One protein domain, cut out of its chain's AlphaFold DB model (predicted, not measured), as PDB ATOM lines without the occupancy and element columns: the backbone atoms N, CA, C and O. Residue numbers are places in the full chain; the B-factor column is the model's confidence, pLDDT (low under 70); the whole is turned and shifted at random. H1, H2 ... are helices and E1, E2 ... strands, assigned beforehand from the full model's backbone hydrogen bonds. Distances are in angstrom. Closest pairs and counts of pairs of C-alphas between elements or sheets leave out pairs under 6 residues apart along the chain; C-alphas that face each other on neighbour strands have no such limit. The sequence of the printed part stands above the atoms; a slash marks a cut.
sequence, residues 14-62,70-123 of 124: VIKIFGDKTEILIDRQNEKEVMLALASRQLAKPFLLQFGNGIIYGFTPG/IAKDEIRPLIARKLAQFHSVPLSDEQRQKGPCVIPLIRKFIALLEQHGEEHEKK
ATOM      1  N   VAL A  14      58.105 176.724 158.472       94.06
ATOM      2  CA  VAL A  14      59.004 175.839 157.723       94.06
ATOM      3  C   VAL A  14      60.038 175.256 158.670       94.06
ATOM      4  O   VAL A  14      60.733 175.996 159.365       94.06
ATOM      5  N   ILE A  15      60.163 173.929 158.654       94.31
ATOM      6  CA  ILE A  15      61.226 173.190 159.338       94.31
ATOM      7  C   ILE A  15      62.216 172.728 158.269       94.31
ATOM      8  O   ILE A  15      61.880 171.900 157.424       94.31
ATOM      9  N   LYS A  16      63.436 173.269 158.296       92.88
ATOM     10  CA  LYS A  16      64.520 172.878 157.386       92.88
ATOM     11  C   LYS A  16      65.509 171.998 158.140       92.88
ATOM     12  O   LYS A  16      66.154 172.467 159.074       92.88
ATOM     13  N   ILE A  17      65.639 170.748 157.701       92.69
ATOM     14  CA  ILE A  17      66.638 169.794 158.198       92.69
ATOM     15  C   ILE A  17      67.878 169.864 157.306       92.69
ATOM     16  O   ILE A  17      67.774 169.905 156.080       92.69
ATOM     17  N   PHE A  18      69.056 169.919 157.916       89.12
ATOM     18  CA  PHE A  18      70.333 169.910 157.216       89.12
ATOM     19  C   PHE A  18      70.671 168.484 156.774       89.12
ATOM     20  O   PHE A  18      70.622 167.561 157.580       89.12
ATOM     21  N   GLY A  19      70.997 168.311 155.492       84.25
ATOM     22  CA  GLY A  19      71.477 167.032 154.968       84.25
ATOM     23  C   GLY A  19      72.920 166.754 155.384       84.25
ATOM     24  O   GLY A  19      73.700 167.692 155.586       84.25
ATOM     25  N   ASP A  20      73.277 165.477 155.465       78.44
ATOM     26  CA  ASP A  20      74.625 165.037 155.822       78.44
ATOM     27  C   ASP A  20      75.686 165.632 154.885       78.44
ATOM     28  O   ASP A  20      75.488 165.715 153.669       78.44
ATOM     29  N   LYS A  21      76.828 166.036 155.455       75.75
ATOM     30  CA  LYS A  21      78.012 166.561 154.747       75.75
ATOM     31  C   LYS A  21      77.802 167.882 154.000       75.75
ATOM     32  O   LYS A  21      78.699 168.350 153.296       75.75
ATOM     33  N   THR A  22      76.651 168.534 154.151       77.56
ATOM     34  CA  THR A  22      76.401 169.847 153.533       77.56
ATOM     35  C   THR A  22      77.217 170.971 154.180       77.56
ATOM     36  O   THR A  22      77.452 171.998 153.544       77.56
ATOM     37  N   GLU A  23      77.712 170.772 155.402       75.38
ATOM     38  CA  GLU A  23      78.650 171.652 156.107       75.38
ATOM     39  C   GLU A  23      79.984 171.828 155.372       75.38
ATOM     40  O   GLU A  23      80.642 172.857 155.527       75.38
ATOM     41  N   ILE A  24      80.352 170.880 154.499       76.06
ATOM     42  CA  ILE A  24      81.522 171.021 153.629       76.06
ATOM     43  C   ILE A  24      81.350 172.239 152.725       76.06
ATOM     44  O   ILE A  24      82.330 172.912 152.437       76.06
ATOM     45  N   LEU A  25      80.131 172.573 152.297       78.00
ATOM     46  CA  LEU A  25      79.864 173.690 151.386       78.00
ATOM     47  C   LEU A  25      79.223 174.893 152.081       78.00
ATOM     48  O   LEU A  25      79.453 176.026 151.659       78.00
ATOM     49  N   ILE A  26      78.443 174.662 153.136       81.75
ATOM     50  CA  ILE A  26      77.569 175.666 153.744       81.75
ATOM     51  C   ILE A  26      78.085 176.075 155.123       81.75
ATOM     52  O   ILE A  26      78.086 175.281 156.061       81.75
ATOM     53  N   ASP A  27      78.423 177.357 155.269       86.19
ATOM     54  CA  ASP A  27      78.637 177.984 156.573       86.19
ATOM     55  C   ASP A  27      77.282 178.306 157.227       86.19
ATOM     56  O   ASP A  27      76.569 179.230 156.826       86.19
ATOM     57  N   ARG A  28      76.923 177.514 158.243       86.88
ATOM     58  CA  ARG A  28      75.646 177.621 158.968       86.88
ATOM     59  C   ARG A  28      75.531 178.887 159.802       86.88
ATOM     60  O   ARG A  28      74.428 179.409 159.964       86.88
ATOM     61  N   GLN A  29      76.646 179.379 160.332       87.06
ATOM     62  CA  GLN A  29      76.640 180.588 161.143       87.06
ATOM     63  C   GLN A  29      76.396 181.806 160.250       87.06
ATOM     64  O   GLN A  29      75.513 182.612 160.547       87.06
ATOM     65  N   ASN A  30      77.075 181.868 159.102       86.88
ATOM     66  CA  ASN A  30      76.835 182.907 158.106       86.88
ATOM     67  C   ASN A  30      75.404 182.838 157.530       86.88
ATOM     68  O   ASN A  30      74.757 183.873 157.387       86.88
ATOM     69  N   GLU A  31      74.865 181.639 157.253       89.00
ATOM     70  CA  GLU A  31      73.463 181.462 156.813       89.00
ATOM     71  C   GLU A  31      72.478 182.072 157.827       89.00
ATOM     72  O   GLU A  31      71.583 182.835 157.453       89.00
ATOM     73  N   LYS A  32      72.674 181.796 159.123       90.81
ATOM     74  CA  LYS A  32      71.849 182.350 160.204       90.81
ATOM     75  C   LYS A  32      71.930 183.873 160.280       90.81
ATOM     76  O   LYS A  32      70.896 184.535 160.359       90.81
ATOM     77  N   GLU A  33      73.137 184.430 160.263       90.75
ATOM     78  CA  GLU A  33      73.360 185.878 160.348       90.75
ATOM     79  C   GLU A  33      72.716 186.621 159.177       90.75
ATOM     80  O   GLU A  33      72.022 187.619 159.382       90.75
ATOM     81  N   VAL A  34      72.872 186.095 157.959       91.00
ATOM     82  CA  VAL A  34      72.249 186.658 156.758       91.00
ATOM     83  C   VAL A  34      70.723 186.616 156.867       91.00
ATOM     84  O   VAL A  34      70.072 187.632 156.626       91.00
ATOM     85  N   MET A  35      70.131 185.493 157.286       92.56
ATOM     86  CA  MET A  35      68.675 185.409 157.456       92.56
ATOM     87  C   MET A  35      68.145 186.408 158.489       92.56
ATOM     88  O   MET A  35      67.150 187.082 158.221       92.56
ATOM     89  N   LEU A  36      68.807 186.546 159.641       92.56
ATOM     90  CA  LEU A  36      68.422 187.515 160.673       92.56
ATOM     91  C   LEU A  36      68.511 188.958 160.156       92.56
ATOM     92  O   LEU A  36      67.596 189.759 160.372       92.56
ATOM     93  N   ALA A  37      69.581 189.288 159.427       92.56
ATOM     94  CA  ALA A  37      69.778 190.612 158.844       92.56
ATOM     95  C   ALA A  37      68.729 190.960 157.774       92.56
ATOM     96  O   ALA A  37      68.326 192.121 157.659       92.56
ATOM     97  N   LEU A  38      68.271 189.974 157.001       94.38
ATOM     98  CA  LEU A  38      67.222 190.152 155.994       94.38
ATOM     99  C   LEU A  38      65.826 190.218 156.619       94.38
ATOM    100  O   LEU A  38      65.001 191.027 156.190       94.38
ATOM    101  N   ALA A  39      65.560 189.408 157.647       92.88
ATOM    102  CA  ALA A  39      64.278 189.389 158.346       92.88
ATOM    103  C   ALA A  39      63.978 190.738 159.017       92.88
ATOM    104  O   ALA A  39      62.868 191.254 158.881       92.88
ATOM    105  N   SER A  40      64.978 191.375 159.641       91.44
ATOM    106  CA  SER A  40      64.816 192.712 160.242       91.44
ATOM    107  C   SER A  40      64.452 193.806 159.226       91.44
ATOM    108  O   SER A  40      63.911 194.842 159.602       91.44
ATOM    109  N   ARG A  41      64.682 193.557 157.931       92.75
ATOM    110  CA  ARG A  41      64.383 194.465 156.812       92.75
ATOM    111  C   ARG A  41      63.185 194.022 155.969       92.75
ATOM    112  O   ARG A  41      62.984 194.543 154.878       92.75
ATOM    113  N   GLN A  42      62.415 193.039 156.441       91.00
ATOM    114  CA  GLN A  42      61.291 192.442 155.708       91.00
ATOM    115  C   GLN A  42      61.679 191.884 154.319       91.00
ATOM    116  O   GLN A  42      60.864 191.842 153.395       91.00
ATOM    117  N   LEU A  43      62.934 191.444 154.164       93.06
ATOM    118  CA  LEU A  43      63.448 190.790 152.952       93.06
ATOM    119  C   LEU A  43      63.508 189.263 153.079       93.06
ATOM    120  O   LEU A  43      63.674 188.571 152.080       93.06
ATOM    121  N   ALA A  44      63.336 188.741 154.291       92.62
ATOM    122  CA  ALA A  44      63.143 187.326 154.580       92.62
ATOM    123  C   ALA A  44      62.020 187.161 155.611       92.62
ATOM    124  O   ALA A  44      61.612 188.125 156.266       92.62
ATOM    125  N   LYS A  45      61.509 185.936 155.762       92.62
ATOM    126  CA  LYS A  45      60.572 185.619 156.844       92.62
ATOM    127  C   LYS A  45      61.290 185.570 158.197       92.62
ATOM    128  O   LYS A  45      62.499 185.337 158.226       92.62
ATOM    129  N   PRO A  46      60.563 185.771 159.311       91.50
ATOM    130  CA  PRO A  46      61.151 185.716 160.642       91.50
ATOM    131  C   PRO A  46      61.881 184.395 160.881       91.50
ATOM    132  O   PRO A  46      61.307 183.317 160.711       91.50
ATOM    133  N   PHE A  47      63.146 184.494 161.283       92.38
ATOM    134  CA  PHE A  47      63.898 183.372 161.821       92.38
ATOM    135  C   PHE A  47      63.434 183.117 163.255       92.38
ATOM    136  O   PHE A  47      63.420 184.048 164.059       92.38
ATOM    137  N   LEU A  48      63.045 181.883 163.574       92.19
ATOM    138  CA  LEU A  48      62.475 181.562 164.883       92.19
ATOM    139  C   LEU A  48      63.503 180.904 165.793       92.19
ATOM    140  O   LEU A  48      63.731 181.383 166.900       92.19
ATOM    141  N   LEU A  49      64.134 179.820 165.337       93.00
ATOM    142  CA  LEU A  49      65.165 179.127 166.110       93.00
ATOM    143  C   LEU A  49      66.066 178.249 165.236       93.00
ATOM    144  O   LEU A  49      65.706 177.861 164.123       93.00
ATOM    145  N   GLN A  50      67.224 177.898 165.797       92.00
ATOM    146  CA  GLN A  50      68.120 176.847 165.314       92.00
ATOM    147  C   GLN A  50      68.123 175.692 166.316       92.00
ATOM    148  O   GLN A  50      68.149 175.922 167.523       92.00
ATOM    149  N   PHE A  51      68.153 174.464 165.815       91.88
ATOM    150  CA  PHE A  51      68.402 173.251 166.590       91.88
ATOM    151  C   PHE A  51      69.540 172.454 165.938       91.88
ATOM    152  O   PHE A  51      70.048 172.844 164.887       91.88
ATOM    153  N   GLY A  52      69.979 171.365 166.577       87.12
ATOM    154  CA  GLY A  52      71.242 170.687 166.247       87.12
ATOM    155  C   GLY A  52      71.467 170.426 164.752       87.12
ATOM    156  O   GLY A  52      72.537 170.731 164.237       87.12
ATOM    157  N   ASN A  53      70.449 169.936 164.045       89.00
ATOM    158  CA  ASN A  53      70.512 169.610 162.620       89.00
ATOM    159  C   ASN A  53      69.516 170.411 161.764       89.00
ATOM    160  O   ASN A  53      69.102 169.930 160.712       89.00
ATOM    161  N   GLY A  54      69.099 171.608 162.185       91.56
ATOM    162  CA  GLY A  54      68.133 172.364 161.393       91.56
ATOM    163  C   GLY A  54      67.737 173.728 161.936       91.56
ATOM    164  O   GLY A  54      68.243 174.212 162.949       91.56
ATOM    165  N   ILE A  55      66.813 174.365 161.222       94.12
ATOM    166  CA  ILE A  55      66.265 175.688 161.545       94.12
ATOM    167  C   ILE A  55      64.754 175.721 161.338       94.12
ATOM    168  O   ILE A  55      64.210 174.977 160.517       94.12
ATOM    169  N   ILE A  56      64.089 176.627 162.055       94.44
ATOM    170  CA  ILE A  56      62.669 176.937 161.875       94.44
ATOM    171  C   ILE A  56      62.516 178.419 161.536       94.44
ATOM    172  O   ILE A  56      63.082 179.282 162.214       94.44
ATOM    173  N   TYR A  57      61.738 178.721 160.499       94.25
ATOM    174  CA  TYR A  57      61.423 180.088 160.081       94.25
ATOM    175  C   TYR A  57      59.999 180.190 159.520       94.25
ATOM    176  O   TYR A  57      59.344 179.182 159.251       94.25
ATOM    177  N   GLY A  58      59.490 181.416 159.388       92.31
ATOM    178  CA  GLY A  58      58.124 181.658 158.916       92.31
ATOM    179  C   GLY A  58      57.881 181.172 157.482       92.31
ATOM    180  O   GLY A  58      58.753 181.288 156.620       92.31
ATOM    181  N   PHE A  59      56.678 180.662 157.213       91.25
ATOM    182  CA  PHE A  59      56.256 180.260 155.870       91.25
ATOM    183  C   PHE A  59      55.935 181.470 154.983       91.25
ATOM    184  O   PHE A  59      55.382 182.476 155.437       91.25
ATOM    185  N   THR A  60      56.270 181.366 153.697       88.69
ATOM    186  CA  THR A  60      55.875 182.341 152.673       88.69
ATOM    187  C   THR A  60      54.799 181.715 151.797       88.69
ATOM    188  O   THR A  60      55.132 180.805 151.040       88.69
ATOM    189  N   PRO A  61      53.539 182.177 151.874       88.38
ATOM    190  CA  PRO A  61      52.510 181.726 150.952       88.38
ATOM    191  C   PRO A  61      52.774 182.267 149.545       88.38
ATOM    192  O   PRO A  61      53.310 183.368 149.384       88.38
ATOM    193  N   GLY A  62      52.356 181.500 148.544       88.69
ATOM    194  CA  GLY A  62      52.491 181.830 147.130       88.69
ATOM    195  C   GLY A  62      53.195 180.732 146.345       88.69
ATOM    196  O   GLY A  62      53.679 179.750 146.912       88.69
ATOM    197  N   ILE A  70      59.701 184.364 135.039       94.12
ATOM    198  CA  ILE A  70      60.822 185.312 135.157       94.12
ATOM    199  C   ILE A  70      61.012 186.118 133.861       94.12
ATOM    200  O   ILE A  70      61.443 187.272 133.913       94.12
ATOM    201  N   ALA A  71      60.685 185.532 132.705       93.50
ATOM    202  CA  ALA A  71      60.803 186.187 131.405       93.50
ATOM    203  C   ALA A  71      59.683 187.204 131.120       93.50
ATOM    204  O   ALA A  71      59.824 188.000 130.192       93.50
ATOM    205  N   LYS A  72      58.594 187.199 131.899       96.81
ATOM    206  CA  LYS A  72      57.464 188.117 131.717       96.81
ATOM    207  C   LYS A  72      57.860 189.562 132.026       96.81
ATOM    208  O   LYS A  72      58.500 189.859 133.044       96.81
ATOM    209  N   ASP A  73      57.424 190.474 131.165       96.69
ATOM    210  CA  ASP A  73      57.738 191.905 131.217       96.69
ATOM    211  C   ASP A  73      57.259 192.582 132.506       96.69
ATOM    212  O   ASP A  73      57.896 193.519 132.991       96.69
ATOM    213  N   GLU A  74      56.171 192.082 133.083       96.19
ATOM    214  CA  GLU A  74      55.582 192.535 134.337       96.19
ATOM    215  C   GLU A  74      56.280 191.970 135.584       96.19
ATOM    216  O   GLU A  74      56.247 192.607 136.638       96.19
ATOM    217  N   ILE A  75      56.960 190.820 135.483       95.50
ATOM    218  CA  ILE A  75      57.628 190.154 136.614       95.50
ATOM    219  C   ILE A  75      59.084 190.602 136.751       95.50
ATOM    220  O   ILE A  75      59.533 190.911 137.863       95.50
ATOM    221  N   ARG A  76      59.827 190.712 135.640       95.38
ATOM    222  CA  ARG A  76      61.245 191.122 135.655       95.38
ATOM    223  C   ARG A  76      61.529 192.393 136.482       95.38
ATOM    224  O   ARG A  76      62.518 192.387 137.222       95.38
ATOM    225  N   PRO A  77      60.704 193.469 136.460       96.81
ATOM    226  CA  PRO A  77      61.008 194.687 137.205       96.81
ATOM    227  C   PRO A  77      60.765 194.490 138.705       96.81
ATOM    228  O   PRO A  77      61.436 195.113 139.525       96.81
ATOM    229  N   LEU A  78      59.835 193.602 139.079       96.00
ATOM    230  CA  LEU A  78      59.567 193.242 140.470       96.00
ATOM    231  C   LEU A  78      60.760 192.489 141.066       96.00
ATOM    232  O   LEU A  78      61.199 192.828 142.168       96.00
ATOM    233  N   ILE A  79      61.325 191.539 140.309       95.56
ATOM    234  CA  ILE A  79      62.553 190.819 140.678       95.56
ATOM    235  C   ILE A  79      63.712 191.807 140.814       95.56
ATOM    236  O   ILE A  79      64.359 191.844 141.860       95.56
ATOM    237  N   ALA A  80      63.941 192.656 139.808       96.56
ATOM    238  CA  ALA A  80      65.022 193.641 139.827       96.56
ATOM    239  C   ALA A  80      64.914 194.595 141.028       96.56
ATOM    240  O   ALA A  80      65.904 194.847 141.712       96.56
ATOM    241  N   ARG A  81      63.703 195.070 141.347       97.00
ATOM    242  CA  ARG A  81      63.454 195.911 142.525       97.00
ATOM    243  C   ARG A  81      63.754 195.173 143.828       97.00
ATOM    244  O   ARG A  81      64.367 195.754 144.721       97.00
ATOM    245  N   LYS A  82      63.346 193.906 143.953       95.19
ATOM    246  CA  LYS A  82      63.639 193.093 145.143       95.19
ATOM    247  C   LYS A  82      65.132 192.792 145.284       95.19
ATOM    248  O   LYS A  82      65.657 192.903 146.388       95.19
ATOM    249  N   LEU A  83      65.830 192.517 144.183       96.50
ATOM    250  CA  LEU A  83      67.287 192.364 144.166       96.50
ATOM    251  C   LEU A  83      68.008 193.666 144.530       96.50
ATOM    252  O   LEU A  83      68.963 193.631 145.296       96.50
ATOM    253  N   ALA A  84      67.534 194.821 144.057       97.69
ATOM    254  CA  ALA A  84      68.091 196.114 144.450       97.69
ATOM    255  C   ALA A  84      67.939 196.361 145.961       97.69
ATOM    256  O   ALA A  84      68.889 196.786 146.615       97.69
ATOM    257  N   GLN A  85      66.778 196.023 146.540       96.25
ATOM    258  CA  GLN A  85      66.575 196.075 147.993       96.25
ATOM    259  C   GLN A  85      67.541 195.139 148.728       96.25
ATOM    260  O   GLN A  85      68.168 195.555 149.700       96.25
ATOM    261  N   PHE A  86      67.719 193.911 148.238       95.88
ATOM    262  CA  PHE A  86      68.680 192.953 148.785       95.88
ATOM    263  C   PHE A  86      70.127 193.474 148.727       95.88
ATOM    264  O   PHE A  86      70.824 193.451 149.737       95.88
ATOM    265  N   HIS A  87      70.568 194.024 147.593       95.75
ATOM    266  CA  HIS A  87      71.911 194.601 147.442       95.75
ATOM    267  C   HIS A  87      72.136 195.865 148.281       95.75
ATOM    268  O   HIS A  87      73.278 196.195 148.590       95.75
ATOM    269  N   SER A  88      71.072 196.574 148.663       95.12
ATOM    270  CA  SER A  88      71.169 197.754 149.530       95.12
ATOM    271  C   SER A  88      71.376 197.419 151.013       95.12
ATOM    272  O   SER A  88      71.605 198.323 151.819       95.12
ATOM    273  N   VAL A  89      71.294 196.138 151.397       94.25
ATOM    274  CA  VAL A  89      71.498 195.715 152.786       94.25
ATOM    275  C   VAL A  89      72.953 195.989 153.184       94.25
ATOM    276  O   VAL A  89      73.871 195.450 152.563       94.25
ATOM    277  N   PRO A  90      73.198 196.819 154.214       91.62
ATOM    278  CA  PRO A  90      74.552 197.152 154.616       91.62
ATOM    279  C   PRO A  90      75.238 195.932 155.225       91.62
ATOM    280  O   PRO A  90      74.683 195.252 156.090       91.62
ATOM    281  N   LEU A  91      76.472 195.701 154.792       89.94
ATOM    282  CA  LEU A  91      77.363 194.713 155.385       89.94
ATOM    283  C   LEU A  91      78.019 195.285 156.644       89.94
ATOM    284  O   LEU A  91      78.438 196.450 156.639       89.94
ATOM    285  N   SER A  92      78.139 194.452 157.678       88.31
ATOM    286  CA  SER A  92      78.975 194.729 158.854       88.31
ATOM    287  C   SER A  92      80.454 194.841 158.474       88.31
ATOM    288  O   SER A  92      80.874 194.355 157.420       88.31
ATOM    289  N   ASP A  93      81.263 195.453 159.339       90.00
ATOM    290  CA  ASP A  93      82.703 195.593 159.096       90.00
ATOM    291  C   ASP A  93      83.391 194.233 158.940       90.00
ATOM    292  O   ASP A  93      84.208 194.058 158.038       90.00
ATOM    293  N   GLU A  94      82.989 193.235 159.731       87.44
ATOM    294  CA  GLU A  94      83.483 191.861 159.604       87.44
ATOM    295  C   GLU A  94      83.147 191.263 158.225       87.44
ATOM    296  O   GLU A  94      84.008 190.696 157.552       87.44
ATOM    297  N   GLN A  95      81.908 191.433 157.751       85.81
ATOM    298  CA  GLN A  95      81.492 190.953 156.428       85.81
ATOM    299  C   GLN A  95      82.226 191.668 155.288       85.81
ATOM    300  O   GLN A  95      82.547 191.045 154.278       85.81
ATOM    301  N   ARG A  96      82.526 192.962 155.442       88.38
ATOM    302  CA  ARG A  96      83.319 193.718 154.461       88.38
ATOM    303  C   ARG A  96      84.761 193.225 154.408       88.38
ATOM    304  O   ARG A  96      85.307 193.103 153.315       88.38
ATOM    305  N   GLN A  97      85.349 192.904 155.560       91.12
ATOM    306  CA  GLN A  97      86.708 192.360 155.655       91.12
ATOM    307  C   GLN A  97      86.829 190.966 155.027       91.12
ATOM    308  O   GLN A  97      87.842 190.680 154.395       91.12
ATOM    309  N   LYS A  98      85.788 190.122 155.135       87.62
ATOM    310  CA  LYS A  98      85.735 188.809 154.457       87.62
ATOM    311  C   LYS A  98      85.841 188.932 152.930       87.62
ATOM    312  O   LYS A  98      86.349 188.021 152.279       87.62
ATOM    313  N   GLY A  99      85.401 190.058 152.365       89.31
ATOM    314  CA  GLY A  99      85.499 190.335 150.937       89.31
ATOM    315  C   GLY A  99      84.610 189.428 150.069       89.31
ATOM    316  O   GLY A  99      83.717 188.741 150.568       89.31
ATOM    317  N   PRO A 100      84.799 189.443 148.738       91.56
ATOM    318  CA  PRO A 100      83.992 188.646 147.818       91.56
ATOM    319  C   PRO A 100      84.268 187.142 147.972       91.56
ATOM    320  O   PRO A 100      85.414 186.697 147.968       91.56
ATOM    321  N   CYS A 101      83.208 186.333 148.021       89.06
ATOM    322  CA  CYS A 101      83.318 184.890 148.266       89.06
ATOM    323  C   CYS A 101      83.438 184.024 146.999       89.06
ATOM    324  O   CYS A 101      83.753 182.843 147.112       89.06
ATOM    325  N   VAL A 102      83.233 184.579 145.797       92.75
ATOM    326  CA  VAL A 102      83.126 183.798 144.545       92.75
ATOM    327  C   VAL A 102      84.412 183.035 144.214       92.75
ATOM    328  O   VAL A 102      84.376 181.820 144.033       92.75
ATOM    329  N   ILE A 103      85.560 183.716 144.160       94.12
ATOM    330  CA  ILE A 103      86.840 183.070 143.822       94.12
ATOM    331  C   ILE A 103      87.272 182.057 144.899       94.12
ATOM    332  O   ILE A 103      87.625 180.935 144.527       94.12
ATOM    333  N   PRO A 104      87.217 182.376 146.212       91.56
ATOM    334  CA  PRO A 104      87.464 181.385 147.261       91.56
ATOM    335  C   PRO A 104      86.555 180.158 147.162       91.56
ATOM    336  O   PRO A 104      87.030 179.033 147.302       91.56
ATOM    337  N   LEU A 105      85.266 180.362 146.876       90.88
ATOM    338  CA  LEU A 105      84.298 179.280 146.740       90.88
ATOM    339  C   LEU A 105      84.642 178.369 145.558       90.88
ATOM    340  O   LEU A 105      84.704 177.157 145.731       90.88
ATOM    341  N   ILE A 106      84.935 178.933 144.382       93.62
ATOM    342  CA  ILE A 106      85.340 178.153 143.200       93.62
ATOM    343  C   ILE A 106      86.594 177.323 143.499       93.62
ATOM    344  O   ILE A 106      86.619 176.129 143.214       93.62
ATOM    345  N   ARG A 107      87.617 177.921 144.126       93.31
ATOM    346  CA  ARG A 107      88.841 177.199 144.516       93.31
ATOM    347  C   ARG A 107      88.553 176.049 145.476       93.31
ATOM    348  O   ARG A 107      89.108 174.971 145.312       93.31
ATOM    349  N   LYS A 108      87.659 176.266 146.443       90.44
ATOM    350  CA  LYS A 108      87.208 175.226 147.373       90.44
ATOM    351  C   LYS A 108      86.536 174.065 146.635       90.44
ATOM    352  O   LYS A 108      86.838 172.917 146.936       90.44
ATOM    353  N   PHE A 109      85.669 174.347 145.661       90.69
ATOM    354  CA  PHE A 109      85.048 173.305 144.836       90.69
ATOM    355  C   PHE A 109      86.075 172.518 144.016       90.69
ATOM    356  O   PHE A 109      85.998 171.294 143.994       90.69
ATOM    357  N   ILE A 110      87.047 173.191 143.390       93.06
ATOM    358  CA  ILE A 110      88.119 172.524 142.628       93.06
ATOM    359  C   ILE A 110      88.914 171.573 143.532       93.06
ATOM    360  O   ILE A 110      89.033 170.395 143.214       93.06
ATOM    361  N   ALA A 111      89.358 172.043 144.701       90.75
ATOM    362  CA  ALA A 111      90.111 171.218 145.645       90.75
ATOM    363  C   ALA A 111      89.310 169.997 146.140       90.75
ATOM    364  O   ALA A 111      89.861 168.911 146.305       90.75
ATOM    365  N   LEU A 112      87.997 170.151 146.359       88.56
ATOM    366  CA  LEU A 112      87.129 169.031 146.737       88.56
ATOM    367  C   LEU A 112      87.023 167.983 145.623       88.56
ATOM    368  O   LEU A 112      86.996 166.791 145.924       88.56
ATOM    369  N   LEU A 113      86.971 168.407 144.358       88.56
ATOM    370  CA  LEU A 113      86.947 167.490 143.216       88.56
ATOM    371  C   LEU A 113      88.258 166.710 143.092       88.56
ATOM    372  O   LEU A 113      88.216 165.506 142.868       88.56
ATOM    373  N   GLU A 114      89.401 167.367 143.289       90.50
ATOM    374  CA  GLU A 114      90.721 166.723 143.258       90.50
ATOM    375  C   GLU A 114      90.846 165.643 144.348       90.50
ATOM    376  O   GLU A 114      91.253 164.519 144.068       90.50
ATOM    377  N   GLN A 115      90.391 165.935 145.572       82.88
ATOM    378  CA  GLN A 115      90.417 164.985 146.693       82.88
ATOM    379  C   GLN A 115      89.564 163.731 146.452       82.88
ATOM    380  O   GLN A 115      89.978 162.631 146.810       82.88
ATOM    381  N   HIS A 116      88.384 163.879 145.841       73.06
ATOM    382  CA  HIS A 116      87.475 162.753 145.588       73.06
ATOM    383  C   HIS A 116      87.757 162.043 144.253       73.06
ATOM    384  O   HIS A 116      87.347 160.897 144.075       73.06
ATOM    385  N   GLY A 117      88.468 162.691 143.324       62.66
ATOM    386  CA  GLY A 117      88.962 162.066 142.097       62.66
ATOM    387  C   GLY A 117      90.028 161.003 142.374       62.66
ATOM    388  O   GLY A 117      89.965 159.913 141.811       62.66
ATOM    389  N   GLU A 118      90.947 161.264 143.310       57.91
ATOM    390  CA  GLU A 118      92.016 160.315 143.659       57.91
ATOM    391  C   GLU A 118      91.537 159.078 144.443       57.91
ATOM    392  O   GLU A 118      92.163 158.016 144.386       57.91
ATOM    393  N   GLU A 119      90.413 159.166 145.163       55.22
ATOM    394  CA  GLU A 119      89.835 158.015 145.877       55.22
ATOM    395  C   GLU A 119      89.271 156.944 144.931       55.22
ATOM    396  O   GLU A 119      89.184 155.770 145.308       55.22
ATOM    397  N   HIS A 120      88.928 157.324 143.696       51.88
ATOM    398  CA  HIS A 120      88.465 156.400 142.661       51.88
ATOM    399  C   HIS A 120      89.607 155.724 141.885       51.88
ATOM    400  O   HIS A 120      89.383 154.661 141.311       51.88
ATOM    401  N   GLU A 121      90.825 156.273 141.909       51.44
ATOM    402  CA  GLU A 121      91.983 155.710 141.195       51.44
ATOM    403  C   GLU A 121      92.764 154.683 142.039       51.44
ATOM    404  O   GLU A 121      93.362 153.758 141.501       51.44
ATOM    405  N   LYS A 122      92.695 154.759 143.378       49.44
ATOM    406  CA  LYS A 122      93.368 153.810 144.297       49.44
ATOM    407  C   LYS A 122      92.581 152.522 144.595       49.44
ATOM    408  O   LYS A 122      92.997 151.738 145.446       49.44
ATOM    409  N   LYS A 123      91.438 152.305 143.936       47.22
ATOM    410  CA  LYS A 123      90.597 151.096 144.071       47.22
ATOM    411  C   LYS A 123      90.438 150.299 142.765       47.22
ATOM    412  O   LYS A 123      89.601 149.398 142.730       47.22
TER     413      LYS A 123
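Overview. This is residues 14 to 62 and 70 to 123 of the 124 residues of the protein "Hypothetical protein" of Rotaria sp. Silwood2 (UniProt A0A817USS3). A small three-stranded sheet has one helix, H1, over one of its faces and the other face bare, and a loose string of three helices, H2, H3 and H4, runs past on the far side of H1 from the sheet. H2, H3 and H4 do not pack on one another, and residues 113 to 123, with the last part of the long H4, stick out as an arm. The printed part has 103 residues, with four named helices and three named strands in the order E1 H1 E2 E3 H2 H3 H4; the sheet is antiparallel, in the order E1 E3 E2, and the class is mixed, helices and strands. The whole is loose and elongated, with a radius of gyration of the C-alphas of 17.9 A and spans of 53 by 35 by 34 A.

Arrangement. The inner strand of the sheet is E3, residues 54 to 58. One edge strand, E1, residues 14 to 17, is antiparallel to E3 at 167 degrees, with N 14 and O 57 within hydrogen-bond range at 2.9 A. The other, E2, residues 47 to 51, forms a hairpin with E3 at 163 degrees, with N 56 and O 49 at 2.9 A. H1, residues 28 to 39, is on the sheet at a height of 10.2 A, in two layers, a helix on one face of a sheet. It lies over E2 and only just not over E3, on which 2 of its 12 C-alphas fall, and runs along the strands, at 4 degrees to E2 on the local plane. The closest C-alphas of H1 and E2, those of Leu 36 and Phe 47, are 6.2 A apart. E1, H1 and E2 form a split strand-helix-strand unit, two strands running the same way with a helix between them in the chain and E3 between them in the sheet; its crossover is right-handed. H2, residues 76 to 87, is close to H1 but not clearly touching, at a steep tilt of 66 degrees, opposite ways; their closest C-alphas, those of Leu 38 and Phe 86, are 7.9 A apart. H3, residues 93 to 98, and H4, residues 102 to 121, are apart from each other and from H1 and H2, and not on the sheet. Each O i to N i+4 pair is within hydrogen-bond range in H1, H2 and H3, and 13 of 16 are in H4.

Along the chain. E1 begins at C-alpha 14, (59.004, 175.839, 157.723), and is 9.7 A long; E2 measures 12.1 A and E3 13.9 A. H1 is 16.4 A long from C-alpha 28, (75.646, 177.621, 158.968). H2 measures 16.3 A, H3 8.8 A and H4 29.6 A, ending at C-alpha 121, (91.983, 155.710, 141.195).

Size, cuts and confidence. The two C-alphas farthest apart, those of Glu 74 and Lys 123, are 55.1 A apart. Residues 63 to 69 are not printed, and C-alphas 62 and 70 are 15.0 A apart across this cut, in the link from E3 to H2. Of the links that are printed whole, none is long. Mean pLDDT of the printed part is 88.1; residues 117 to 123 are under 70.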